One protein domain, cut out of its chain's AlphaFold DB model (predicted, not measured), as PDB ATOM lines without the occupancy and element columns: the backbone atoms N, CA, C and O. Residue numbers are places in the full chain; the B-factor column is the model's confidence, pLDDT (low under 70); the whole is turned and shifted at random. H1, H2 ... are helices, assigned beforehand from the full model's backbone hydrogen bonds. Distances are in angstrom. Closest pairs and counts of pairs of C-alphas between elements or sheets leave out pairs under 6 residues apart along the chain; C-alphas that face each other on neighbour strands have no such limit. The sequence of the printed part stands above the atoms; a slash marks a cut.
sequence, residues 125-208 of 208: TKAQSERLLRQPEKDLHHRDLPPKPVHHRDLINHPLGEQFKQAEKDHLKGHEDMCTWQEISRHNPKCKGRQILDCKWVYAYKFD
ATOM      1  N   THR A 125     327.932 597.319 400.973       85.00
ATOM      2  CA  THR A 125     327.442 598.150 402.082       85.00
ATOM      3  C   THR A 125     328.391 598.069 403.284       85.00
ATOM      4  O   THR A 125     328.996 597.023 403.518       85.00
ATOM      5  N   LYS A 126     328.468 599.129 404.108       86.25
ATOM      6  CA  LYS A 126     329.262 599.155 405.359       86.25
ATOM      7  C   LYS A 126     328.997 597.927 406.248       86.25
ATOM      8  O   LYS A 126     329.928 597.248 406.668       86.25
ATOM      9  N   ALA A 127     327.727 597.573 406.441       85.31
ATOM     10  CA  ALA A 127     327.336 596.392 407.213       85.31
ATOM     11  C   ALA A 127     327.844 595.070 406.606       85.31
ATOM     12  O   ALA A 127     328.209 594.149 407.333       85.31
ATOM     13  N   GLN A 128     327.893 594.971 405.273       84.12
ATOM     14  CA  GLN A 128     328.403 593.784 404.589       84.12
ATOM     15  C   GLN A 128     329.910 593.647 404.800       84.12
ATOM     16  O   GLN A 128     330.371 592.562 405.140       84.12
ATOM     17  N   SER A 129     330.663 594.741 404.654       84.69
ATOM     18  CA  SER A 129     332.106 594.729 404.891       84.69
ATOM     19  C   SER A 129     332.451 594.449 406.355       84.69
ATOM     20  O   SER A 129     333.367 593.684 406.625       84.69
ATOM     21  N   GLU A 130     331.689 594.987 407.309       86.06
ATOM     22  CA  GLU A 130     331.887 594.681 408.733       86.06
ATOM     23  C   GLU A 130     331.617 593.211 409.054       86.06
ATOM     24  O   GLU A 130     332.379 592.584 409.787       86.06
ATOM     25  N   ARG A 131     330.548 592.636 408.493       86.69
ATOM     26  CA  ARG A 131     330.235 591.216 408.676       86.69
ATOM     27  C   ARG A 131     331.333 590.325 408.106       86.69
ATOM     28  O   ARG A 131     331.680 589.334 408.738       86.69
ATOM     29  N   LEU A 132     331.865 590.706 406.947       82.88
ATOM     30  CA  LEU A 132     332.964 590.016 406.285       82.88
ATOM     31  C   LEU A 132     334.217 590.000 407.178       82.88
ATOM     32  O   LEU A 132     334.798 588.947 407.396       82.88
ATOM     33  N   LEU A 133     334.573 591.143 407.771       83.81
ATOM     34  CA  LEU A 133     335.731 591.259 408.666       83.81
ATOM     35  C   LEU A 133     335.546 590.557 410.021       83.81
ATOM     36  O   LEU A 133     336.526 590.200 410.665       83.81
ATOM     37  N   ARG A 134     334.302 590.358 410.474       86.38
ATOM     38  CA  ARG A 134     333.996 589.611 411.708       86.38
ATOM     39  C   ARG A 134     334.060 588.095 411.544       86.38
ATOM     40  O   ARG A 134     333.946 587.401 412.550       86.38
ATOM     41  N   GLN A 135     334.168 587.580 410.320       83.06
ATOM     42  CA  GLN A 135     334.271 586.148 410.042       83.06
ATOM     43  C   GLN A 135     335.743 585.780 409.807       83.06
ATOM     44  O   GLN A 135     336.181 585.799 408.661       83.06
ATOM     45  N   PRO A 136     336.516 585.447 410.859       69.31
ATOM     46  CA  PRO A 136     337.940 585.140 410.716       69.31
ATOM     47  C   PRO A 136     338.201 583.814 409.987       69.31
ATOM     48  O   PRO A 136     339.300 583.602 409.500       69.31
ATOM     49  N   GLU A 137     337.211 582.921 409.911       68.50
ATOM     50  CA  GLU A 137     337.362 581.585 409.314       68.50
ATOM     51  C   GLU A 137     337.246 581.577 407.785       68.50
ATOM     52  O   GLU A 137     337.483 580.547 407.155       68.50
ATOM     53  N   LYS A 138     336.835 582.694 407.173       74.44
ATOM     54  CA  LYS A 138     336.640 582.771 405.727       74.44
ATOM     55  C   LYS A 138     337.792 583.539 405.094       74.44
ATOM     56  O   LYS A 138     337.906 584.744 405.305       74.44
ATOM     57  N   ASP A 139     338.574 582.854 404.263       79.81
ATOM     58  CA  ASP A 139     339.618 583.479 403.452       79.81
ATOM     59  C   ASP A 139     339.013 584.611 402.612       79.81
ATOM     60  O   ASP A 139     338.166 584.394 401.736       79.81
ATOM     61  N   LEU A 140     339.417 585.844 402.914       83.06
ATOM     62  CA  LEU A 140     338.911 587.029 402.238       83.06
ATOM     63  C   LEU A 140     339.648 587.218 400.920       83.06
ATOM     64  O   LEU A 140     340.859 587.429 400.895       83.06
ATOM     65  N   HIS A 141     338.913 587.206 399.810       84.75
ATOM     66  CA  HIS A 141     339.506 587.499 398.515       84.75
ATOM     67  C   HIS A 141     339.402 588.996 398.191       84.75
ATOM     68  O   HIS A 141     338.406 589.658 398.488       84.75
ATOM     69  N   HIS A 142     340.379 589.544 397.464       83.94
ATOM     70  CA  HIS A 142     340.375 590.955 397.039       83.94
ATOM     71  C   HIS A 142     339.118 591.350 396.226       83.94
ATOM     72  O   HIS A 142     338.746 592.517 396.165       83.94
ATOM     73  N   ARG A 143     338.440 590.387 395.588       83.81
ATOM     74  CA  ARG A 143     337.173 590.614 394.850       83.81
ATOM     75  C   ARG A 143     335.964 590.823 395.770       83.81
ATOM     76  O   ARG A 143     334.974 591.441 395.363       83.81
ATOM     77  N   ASP A 144     336.034 590.304 396.990       83.31
ATOM     78  CA  ASP A 144     334.957 590.440 397.969       83.31
ATOM     79  C   ASP A 144     334.948 591.848 398.554       83.31
ATOM     80  O   ASP A 144     333.877 592.405 398.815       83.31
ATOM     81  N   LEU A 145     336.134 592.453 398.651       87.06
ATOM     82  CA  LEU A 145     336.317 593.806 399.136       87.06
ATOM     83  C   LEU A 145     335.852 594.871 398.129       87.06
ATOM     84  O   LEU A 145     335.829 594.651 396.912       87.06
ATOM     85  N   PRO A 146     335.444 596.044 398.639       89.50
ATOM     86  CA  PRO A 146     335.213 597.224 397.815       89.50
ATOM     87  C   PRO A 146     336.495 597.647 397.078       89.50
ATOM     88  O   PRO A 146     337.602 597.298 397.488       89.50
ATOM     89  N   PRO A 147     336.373 598.407 395.978       89.19
ATOM     90  CA  PRO A 147     337.536 598.957 395.298       89.19
ATOM     91  C   PRO A 147     338.275 599.937 396.210       89.19
ATOM     92  O   PRO A 147     337.653 600.744 396.902       89.19
ATOM     93  N   LYS A 148     339.610 599.902 396.160       90.06
ATOM     94  CA  LYS A 148     340.439 600.780 396.985       90.06
ATOM     95  C   LYS A 148     340.167 602.271 396.711       90.06
ATOM     96  O   LYS A 148     339.976 602.651 395.550       90.06
ATOM     97  N   PRO A 149     340.221 603.130 397.742       91.44
ATOM     98  CA  PRO A 149     340.212 604.580 397.573       91.44
ATOM     99  C   PRO A 149     341.396 605.069 396.727       91.44
ATOM    100  O   PRO A 149     342.519 604.583 396.873       91.44
ATOM    101  N   VAL A 150     341.163 606.060 395.861       88.38
ATOM    102  CA  VAL A 150     342.234 606.710 395.080       88.38
ATOM    103  C   VAL A 150     342.684 608.010 395.747       88.38
ATOM    104  O   VAL A 150     343.870 608.343 395.710       88.38
ATOM    105  N   HIS A 151     341.748 608.725 396.374       88.19
ATOM    106  CA  HIS A 151     341.982 609.995 397.055       88.19
ATOM    107  C   HIS A 151     341.454 609.949 398.490       88.19
ATOM    108  O   HIS A 151     340.467 609.268 398.772       88.19
ATOM    109  N   HIS A 152     342.018 610.779 399.372       88.12
ATOM    110  CA  HIS A 152     341.549 610.911 400.757       88.12
ATOM    111  C   HIS A 152     340.052 611.282 400.844       88.12
ATOM    112  O   HIS A 152     339.319 610.766 401.682       88.12
ATOM    113  N   ARG A 153     339.539 612.114 399.923       88.62
ATOM    114  CA  ARG A 153     338.102 612.471 399.865       88.62
ATOM    115  C   ARG A 153     337.177 611.270 399.628       88.62
ATOM    116  O   ARG A 153     336.027 611.293 400.060       88.62
ATOM    117  N   ASP A 154     337.673 610.225 398.966       89.56
ATOM    118  CA  ASP A 154     336.875 609.045 398.624       89.56
ATOM    119  C   ASP A 154     336.574 608.207 399.883       89.56
ATOM    120  O   ASP A 154     335.599 607.455 399.908       89.56
ATOM    121  N   LEU A 155     337.337 608.407 400.969       90.06
ATOM    122  CA  LEU A 155     337.142 607.757 402.268       90.06
ATOM    123  C   LEU A 155     335.796 608.081 402.921       90.06
ATOM    124  O   LEU A 155     335.326 607.302 403.743       90.06
ATOM    125  N   ILE A 156     335.177 609.216 402.584       90.56
ATOM    126  CA  ILE A 156     333.894 609.634 403.172       90.56
ATOM    127  C   ILE A 156     332.777 608.663 402.772       90.56
ATOM    128  O   ILE A 156     331.961 608.282 403.604       90.56
ATOM    129  N   ASN A 157     332.774 608.234 401.510       90.25
ATOM    130  CA  ASN A 157     331.743 607.356 400.955       90.25
ATOM    131  C   ASN A 157     332.165 605.878 400.952       90.25
ATOM    132  O   ASN A 157     331.412 605.021 400.488       90.25
ATOM    133  N   HIS A 158     333.378 605.574 401.416       91.31
ATOM    134  CA  HIS A 158     333.927 604.228 401.383       91.31
ATOM    135  C   HIS A 158     333.441 603.413 402.598       91.31
ATOM    136  O   HIS A 158     333.572 603.881 403.731       91.31
ATOM    137  N   PRO A 159     332.944 602.174 402.420       91.81
ATOM    138  CA  PRO A 159     332.416 601.359 403.525       91.81
ATOM    139  C   PRO A 159     333.470 601.041 404.603       91.81
ATOM    140  O   PRO A 159     333.140 600.974 405.781       91.81
ATOM    141  N   LEU A 160     334.747 600.934 404.220       91.44
ATOM    142  CA  LEU A 160     335.892 600.777 405.137       91.44
ATOM    143  C   LEU A 160     336.635 602.099 405.419       91.44
ATOM    144  O   LEU A 160     337.815 602.098 405.756       91.44
ATOM    145  N   GLY A 161     335.979 603.245 405.225       92.62
ATOM    146  CA  GLY A 161     336.617 604.560 405.338       92.62
ATOM    147  C   GLY A 161     337.217 604.848 406.718       92.62
ATOM    148  O   GLY A 161     338.300 605.416 406.811       92.62
ATOM    149  N   GLU A 162     336.554 604.422 407.796       92.31
ATOM    150  CA  GLU A 162     337.038 604.609 409.175       92.31
ATOM    151  C   GLU A 162     338.346 603.856 409.442       92.31
ATOM    152  O   GLU A 162     339.262 604.413 410.044       92.31
ATOM    153  N   GLN A 163     338.467 602.629 408.932       91.62
ATOM    154  CA  GLN A 163     339.675 601.816 409.089       91.62
ATOM    155  C   GLN A 163     340.862 602.433 408.356       91.62
ATOM    156  O   GLN A 163     341.950 602.530 408.913       91.62
ATOM    157  N   PHE A 164     340.639 602.929 407.138       93.12
ATOM    158  CA  PHE A 164     341.674 603.635 406.392       93.12
ATOM    159  C   PHE A 164     342.103 604.937 407.067       93.12
ATOM    160  O   PHE A 164     343.295 605.223 407.110       93.12
ATOM    161  N   LYS A 165     341.169 605.705 407.644       93.00
ATOM    162  CA  LYS A 165     341.513 606.906 408.422       93.00
ATOM    163  C   LYS A 165     342.365 606.566 409.641       93.00
ATOM    164  O   LYS A 165     343.279 607.316 409.965       93.00
ATOM    165  N   GLN A 166     342.063 605.461 410.320       93.62
ATOM    166  CA  GLN A 166     342.864 605.008 411.453       93.62
ATOM    167  C   GLN A 166     344.268 604.592 411.002       93.62
ATOM    168  O   GLN A 166     345.247 605.086 411.549       93.62
ATOM    169  N   ALA A 167     344.364 603.790 409.942       92.88
ATOM    170  CA  ALA A 167     345.644 603.388 409.366       92.88
ATOM    171  C   ALA A 167     346.477 604.589 408.885       92.88
ATOM    172  O   ALA A 167     347.696 604.591 409.026       92.88
ATOM    173  N   GLU A 168     345.835 605.631 408.350       92.12
ATOM    174  CA  GLU A 168     346.506 606.867 407.936       92.12
ATOM    175  C   GLU A 168     347.071 607.618 409.142       92.12
ATOM    176  O   GLU A 168     348.227 608.027 409.117       92.12
ATOM    177  N   LYS A 169     346.306 607.726 410.232       91.94
ATOM    178  CA  LYS A 169     346.802 608.313 411.486       91.94
ATOM    179  C   LYS A 169     347.977 607.532 412.059       91.94
ATOM    180  O   LYS A 169     348.967 608.141 412.452       91.94
ATOM    181  N   ASP A 170     347.884 606.206 412.088       92.62
ATOM    182  CA  ASP A 170     348.948 605.349 412.617       92.62
ATOM    183  C   ASP A 170     350.214 605.441 411.752       92.62
ATOM    184  O   ASP A 170     351.327 605.521 412.273       92.62
ATOM    185  N   HIS A 171     350.048 605.526 410.430       91.12
ATOM    186  CA  HIS A 171     351.142 605.783 409.498       91.12
ATOM    187  C   HIS A 171     351.809 607.141 409.753       91.12
ATOM    188  O   HIS A 171     353.031 607.204 409.880       91.12
ATOM    189  N   LEU A 172     351.024 608.216 409.878       89.50
ATOM    190  CA  LEU A 172     351.539 609.563 410.149       89.50
ATOM    191  C   LEU A 172     352.229 609.659 411.513       89.50
ATOM    192  O   LEU A 172     353.256 610.330 411.629       89.50
ATOM    193  N   LYS A 173     351.725 608.942 412.522       90.62
ATOM    194  CA  LYS A 173     352.359 608.842 413.841       90.62
ATOM    195  C   LYS A 173     353.764 608.243 413.747       90.62
ATOM    196  O   LYS A 173     354.679 608.735 414.392       90.62
ATOM    197  N   GLY A 174     353.971 607.246 412.884       87.75
ATOM    198  CA  GLY A 174     355.308 606.702 412.608       87.75
ATOM    199  C   GLY A 174     356.267 607.692 411.930       87.75
ATOM    200  O   GLY A 174     357.479 607.504 411.983       87.75
ATOM    201  N   HIS A 175     355.748 608.753 411.308       88.06
ATOM    202  CA  HIS A 175     356.553 609.809 410.692       88.06
ATOM    203  C   HIS A 175     356.765 611.038 411.590       88.06
ATOM    204  O   HIS A 175     357.470 611.965 411.173       88.06
ATOM    205  N   GLU A 176     356.179 611.061 412.792       86.25
ATOM    206  CA  GLU A 176     356.316 612.162 413.752       86.25
ATOM    207  C   GLU A 176     357.789 612.391 414.125       86.25
ATOM    208  O   GLU A 176     358.267 613.520 414.051       86.25
ATOM    209  N   ASP A 177     358.544 611.314 414.358       86.19
ATOM    210  CA  ASP A 177     359.966 611.369 414.731       86.19
ATOM    211  C   ASP A 177     360.857 612.035 413.669       86.19
ATOM    212  O   ASP A 177     361.879 612.643 413.985       86.19
ATOM    213  N   MET A 178     360.487 611.919 412.391       87.25
ATOM    214  CA  MET A 178     361.291 612.419 411.271       87.25
ATOM    215  C   MET A 178     360.845 613.801 410.774       87.25
ATOM    216  O   MET A 178     361.502 614.355 409.893       87.25
ATOM    217  N   CYS A 179     359.729 614.350 411.278       83.31
ATOM    218  CA  CYS A 179     359.141 615.613 410.802       83.31
ATOM    219  C   CYS A 179     358.989 615.674 409.264       83.31
ATOM    220  O   CYS A 179     359.183 616.715 408.637       83.31
ATOM    221  N   THR A 180     358.677 614.533 408.638       84.06
ATOM    222  CA  THR A 180     358.655 614.370 407.168       84.06
ATOM    223  C   THR A 180     357.319 614.740 406.526       84.06
ATOM    224  O   THR A 180     357.209 614.752 405.302       84.06
ATOM    225  N   TRP A 181     356.309 615.074 407.332       86.75
ATOM    226  CA  TRP A 181     354.982 615.461 406.870       86.75
ATOM    227  C   TRP A 181     354.502 616.727 407.579       86.75
ATOM    228  O   TRP A 181     354.936 617.060 408.681       86.75
ATOM    229  N   GLN A 182     353.587 617.436 406.927       85.44
ATOM    230  CA  GLN A 182     352.892 618.575 407.504       85.44
ATOM    231  C   GLN A 182     351.484 618.642 406.913       85.44
ATOM    232  O   GLN A 182     351.314 618.533 405.699       85.44
ATOM    233  N   GLU A 183     350.478 618.864 407.755       86.00
ATOM    234  CA  GLU A 183     349.124 619.152 407.288       86.00
ATOM    235  C   GLU A 183     349.046 620.601 406.784       86.00
ATOM    236  O   GLU A 183     349.364 621.554 407.502       86.00
ATOM    237  N   ILE A 184     348.655 620.782 405.521       86.12
ATOM    238  CA  ILE A 184     348.541 622.096 404.885       86.12
ATOM    239  C   ILE A 184     347.161 622.207 404.239       86.12
ATOM    240  O   ILE A 184     346.733 621.323 403.500       86.12
ATOM    241  N   SER A 185     346.468 623.324 404.475       85.19
ATOM    242  CA  SER A 185     345.212 623.619 403.777       85.19
ATOM    243  C   SER A 185     345.442 623.751 402.274       85.19
ATOM    244  O   SER A 185     346.380 624.415 401.831       85.19
ATOM    245  N   ARG A 186     344.526 623.201 401.474       81.62
ATOM    246  CA  ARG A 186     344.587 623.258 400.007       81.62
ATOM    247  C   ARG A 186     344.629 624.690 399.453       81.62
ATOM    248  O   ARG A 186     345.156 624.906 398.368       81.62
ATOM    249  N   HIS A 187     344.094 625.661 400.192       85.69
ATOM    250  CA  HIS A 187     344.090 627.077 399.805       85.69
ATOM    251  C   HIS A 187     345.398 627.806 400.139       85.69
ATOM    252  O   HIS A 187     345.526 628.997 399.864       85.69
ATOM    253  N   ASN A 188     346.370 627.123 400.746       87.56
ATOM    254  CA  ASN A 188     347.629 627.744 401.113       87.56
ATOM    255  C   ASN A 188     348.450 628.077 399.851       87.56
ATOM    256  O   ASN A 188     348.643 627.204 399.001       87.56
ATOM    257  N   PRO A 189     349.007 629.295 399.727       86.50
ATOM    258  CA  PRO A 189     349.852 629.660 398.590       86.50
ATOM    259  C   PRO A 189     351.083 628.754 398.434       86.50
ATOM    260  O   PRO A 189     351.547 628.566 397.314       86.50
ATOM    261  N   LYS A 190     351.575 628.122 399.512       83.62
ATOM    262  CA  LYS A 190     352.689 627.154 399.461       83.62
ATOM    263  C   LYS A 190     352.383 625.905 398.624       83.62
ATOM    264  O   LYS A 190     353.311 625.254 398.153       83.62
ATOM    265  N   CYS A 191     351.106 625.575 398.450       84.00
ATOM    266  CA  CYS A 191     350.644 624.447 397.647       84.00
ATOM    267  C   CYS A 191     350.575 624.776 396.149       84.00
ATOM    268  O   CYS A 191     350.560 623.871 395.317       84.00
ATOM    269  N   LYS A 192     350.517 626.064 395.784       85.94
ATOM    270  CA  LYS A 192     350.382 626.485 394.390       85.94
ATOM    271  C   LYS A 192     351.698 626.210 393.652       85.94
ATOM    272  O   LYS A 192     352.745 626.713 394.042       85.94
ATOM    273  N   GLY A 193     351.640 625.386 392.606       86.00
ATOM    274  CA  GLY A 193     352.806 625.025 391.790       86.00
ATOM    275  C   GLY A 193     353.700 623.918 392.366       86.00
ATOM    276  O   GLY A 193     354.722 623.609 391.765       86.00
ATOM    277  N   ARG A 194     353.331 623.290 393.494       87.50
ATOM    278  CA  ARG A 194     354.047 622.124 394.045       87.50
ATOM    279  C   ARG A 194     353.184 620.869 393.964       87.50
ATOM    280  O   ARG A 194     351.975 620.929 394.176       87.50
ATOM    281  N   GLN A 195     353.808 619.724 393.691       86.12
ATOM    282  CA  GLN A 195     353.128 618.434 393.762       86.12
ATOM    283  C   GLN A 195     352.930 618.040 395.230       86.12
ATOM    284  O   GLN A 195     353.898 617.890 395.973       86.12
ATOM    285  N   ILE A 196     351.674 617.870 395.640       85.00
ATOM    286  CA  ILE A 196     351.313 617.324 396.952       85.00
ATOM    287  C   ILE A 196     351.145 615.816 396.787       85.00
ATOM    288  O   ILE A 196     350.417 615.362 395.901       85.00
ATOM    289  N   LEU A 197     351.848 615.049 397.615       82.62
ATOM    290  CA  LEU A 197     351.741 613.596 397.641       82.62
ATOM    291  C   LEU A 197     350.803 613.187 398.776       82.62
ATOM    292  O   LEU A 197     351.067 613.477 399.937       82.62
ATOM    293  N   ASP A 198     349.717 612.506 398.422       80.12
ATOM    294  CA  ASP A 198     348.798 611.907 399.391       80.12
ATOM    295  C   ASP A 198     349.386 610.601 399.959       80.12
ATOM    296  O   ASP A 198     350.182 609.922 399.299       80.12
ATOM    297  N   CYS A 199     348.900 610.169 401.127       84.88
ATOM    298  CA  CYS A 199     349.251 608.896 401.776       84.88
ATOM    299  C   CYS A 199     348.657 607.656 401.061       84.88
ATOM    300  O   CYS A 199     348.136 606.741 401.697       84.88
ATOM    301  N   LYS A 200     348.725 607.591 399.723       82.69
ATOM    302  CA  LYS A 200     348.051 606.568 398.894       82.69
ATOM    303  C   LYS A 200     348.437 605.130 399.234       82.69
ATOM    304  O   LYS A 200     347.623 604.229 399.059       82.69
ATOM    305  N   TRP A 201     349.662 604.906 399.708       82.81
ATOM    306  CA  TRP A 201     350.158 603.576 400.076       82.81
ATOM    307  C   TRP A 201     349.394 602.952 401.248       82.81
ATOM    308  O   TRP A 201     349.352 601.729 401.362       82.81
ATOM    309  N   VAL A 202     348.742 603.776 402.073       89.88
ATOM    310  CA  VAL A 202     347.902 603.324 403.188       89.88
ATOM    311  C   VAL A 202     346.596 602.691 402.689       89.88
ATOM    312  O   VAL A 202     346.044 601.812 403.345       89.88
ATOM    313  N   TYR A 203     346.111 603.067 401.503       90.44
ATOM    314  CA  TYR A 203     344.816 602.612 400.977       90.44
ATOM    315  C   TYR A 203     344.868 601.236 400.292       90.44
ATOM    316  O   TYR A 203     344.002 600.904 399.484       90.44
ATOM    317  N   ALA A 204     345.883 600.423 400.585       89.94
ATOM    318  CA  ALA A 204     346.016 599.068 400.064       89.94
ATOM    319  C   ALA A 204     345.443 598.033 401.043       89.94
ATOM    320  O   ALA A 204     345.669 598.117 402.249       89.94
ATOM    321  N   TYR A 205     344.748 597.020 400.518       89.81
ATOM    322  CA  TYR A 205     344.339 595.865 401.315       89.81
ATOM    323  C   TYR A 205     345.533 594.952 401.556       89.81
ATOM    324  O   TYR A 205     346.221 594.560 400.611       89.81
ATOM    325  N   LYS A 206     345.756 594.618 402.823       84.69
ATOM    326  CA  LYS A 206     346.700 593.588 403.239       84.69
ATOM    327  C   LYS A 206     345.900 592.459 403.871       84.69
ATOM    328  O   LYS A 206     345.062 592.717 404.731       84.69
ATOM    329  N   PHE A 207     346.143 591.253 403.388       81.69
ATOM    330  CA  PHE A 207     345.666 590.011 403.981       81.69
ATOM    331  C   PHE A 207     346.882 589.354 404.637       81.69
ATOM    332  O   PHE A 207     347.988 589.503 404.107       81.69
ATOM    333  N   ASP A 208     346.676 588.745 405.800       69.94
ATOM    334  CA  ASP A 208     347.697 587.964 406.512       69.94
ATOM    335  C   ASP A 208     347.759 586.540 405.938       69.94
ATOM    336  O   ASP A 208     346.683 586.050 405.512       69.94
TER     337      ASP A 208
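What this domain is: This is residues 125 to 208 of the 208 residues of an uncharacterized protein of Aspergillus tanneri (UniProt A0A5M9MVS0). Little regular structure is seen: a loose, elongated model of long loops around one longer helix, H3, with short H4 packed on it, H2 at a corner with its first residues, and H1 off towards one end. Residues 187 to 195 stick out at the other end, and residues 174 to 179 also stand free. The printed part has 84 residues with four named helices, H1 to H4 in order, and no named strand; it is all helix by class, with 31 residues in named elements. The radius of gyration of the C-alphas is 15.6 A and the spans are 49 by 27 by 17 A.

Where its parts are: H1, residues 126 to 133, begins at C-alpha 126 (329.262, 599.155, 405.359) and is 10.7 A long. H2 is residues 152 to 156, 8.1 A. H3, residues 161 to 174, is 20.2 A. H4, residues 200 to 203, 5.5 A, ends at C-alpha 203 (344.816, 602.612, 400.977).

How they stand to each other: H3 and H4 touch, the closest C-alphas being those of Glu 168 and Val 202, 6.1 A apart. H3, with residues 161 to 165 alone, and H2 touch only at the corner by their tight link; the closest C-alphas, of Leu 155 and Gly 161, are 4.5 A apart. H1 touches no helix. Every O i to N i+4 pair is within hydrogen-bond range in H1 and H3; H2 has 0 of 1, but 2 of 2 O i to N i+3 pairs, and H4 is too short for an i+4 pair.

The domain as a whole: The C-alphas farthest apart, of Glu 137 and Pro 189, are 50.8 A apart. The printed part has no cut. The links H1 to H2, 18 residues, and H3 to H4, 25 residues, are long. Residues 136 to 137 and 208 have pLDDT under 70.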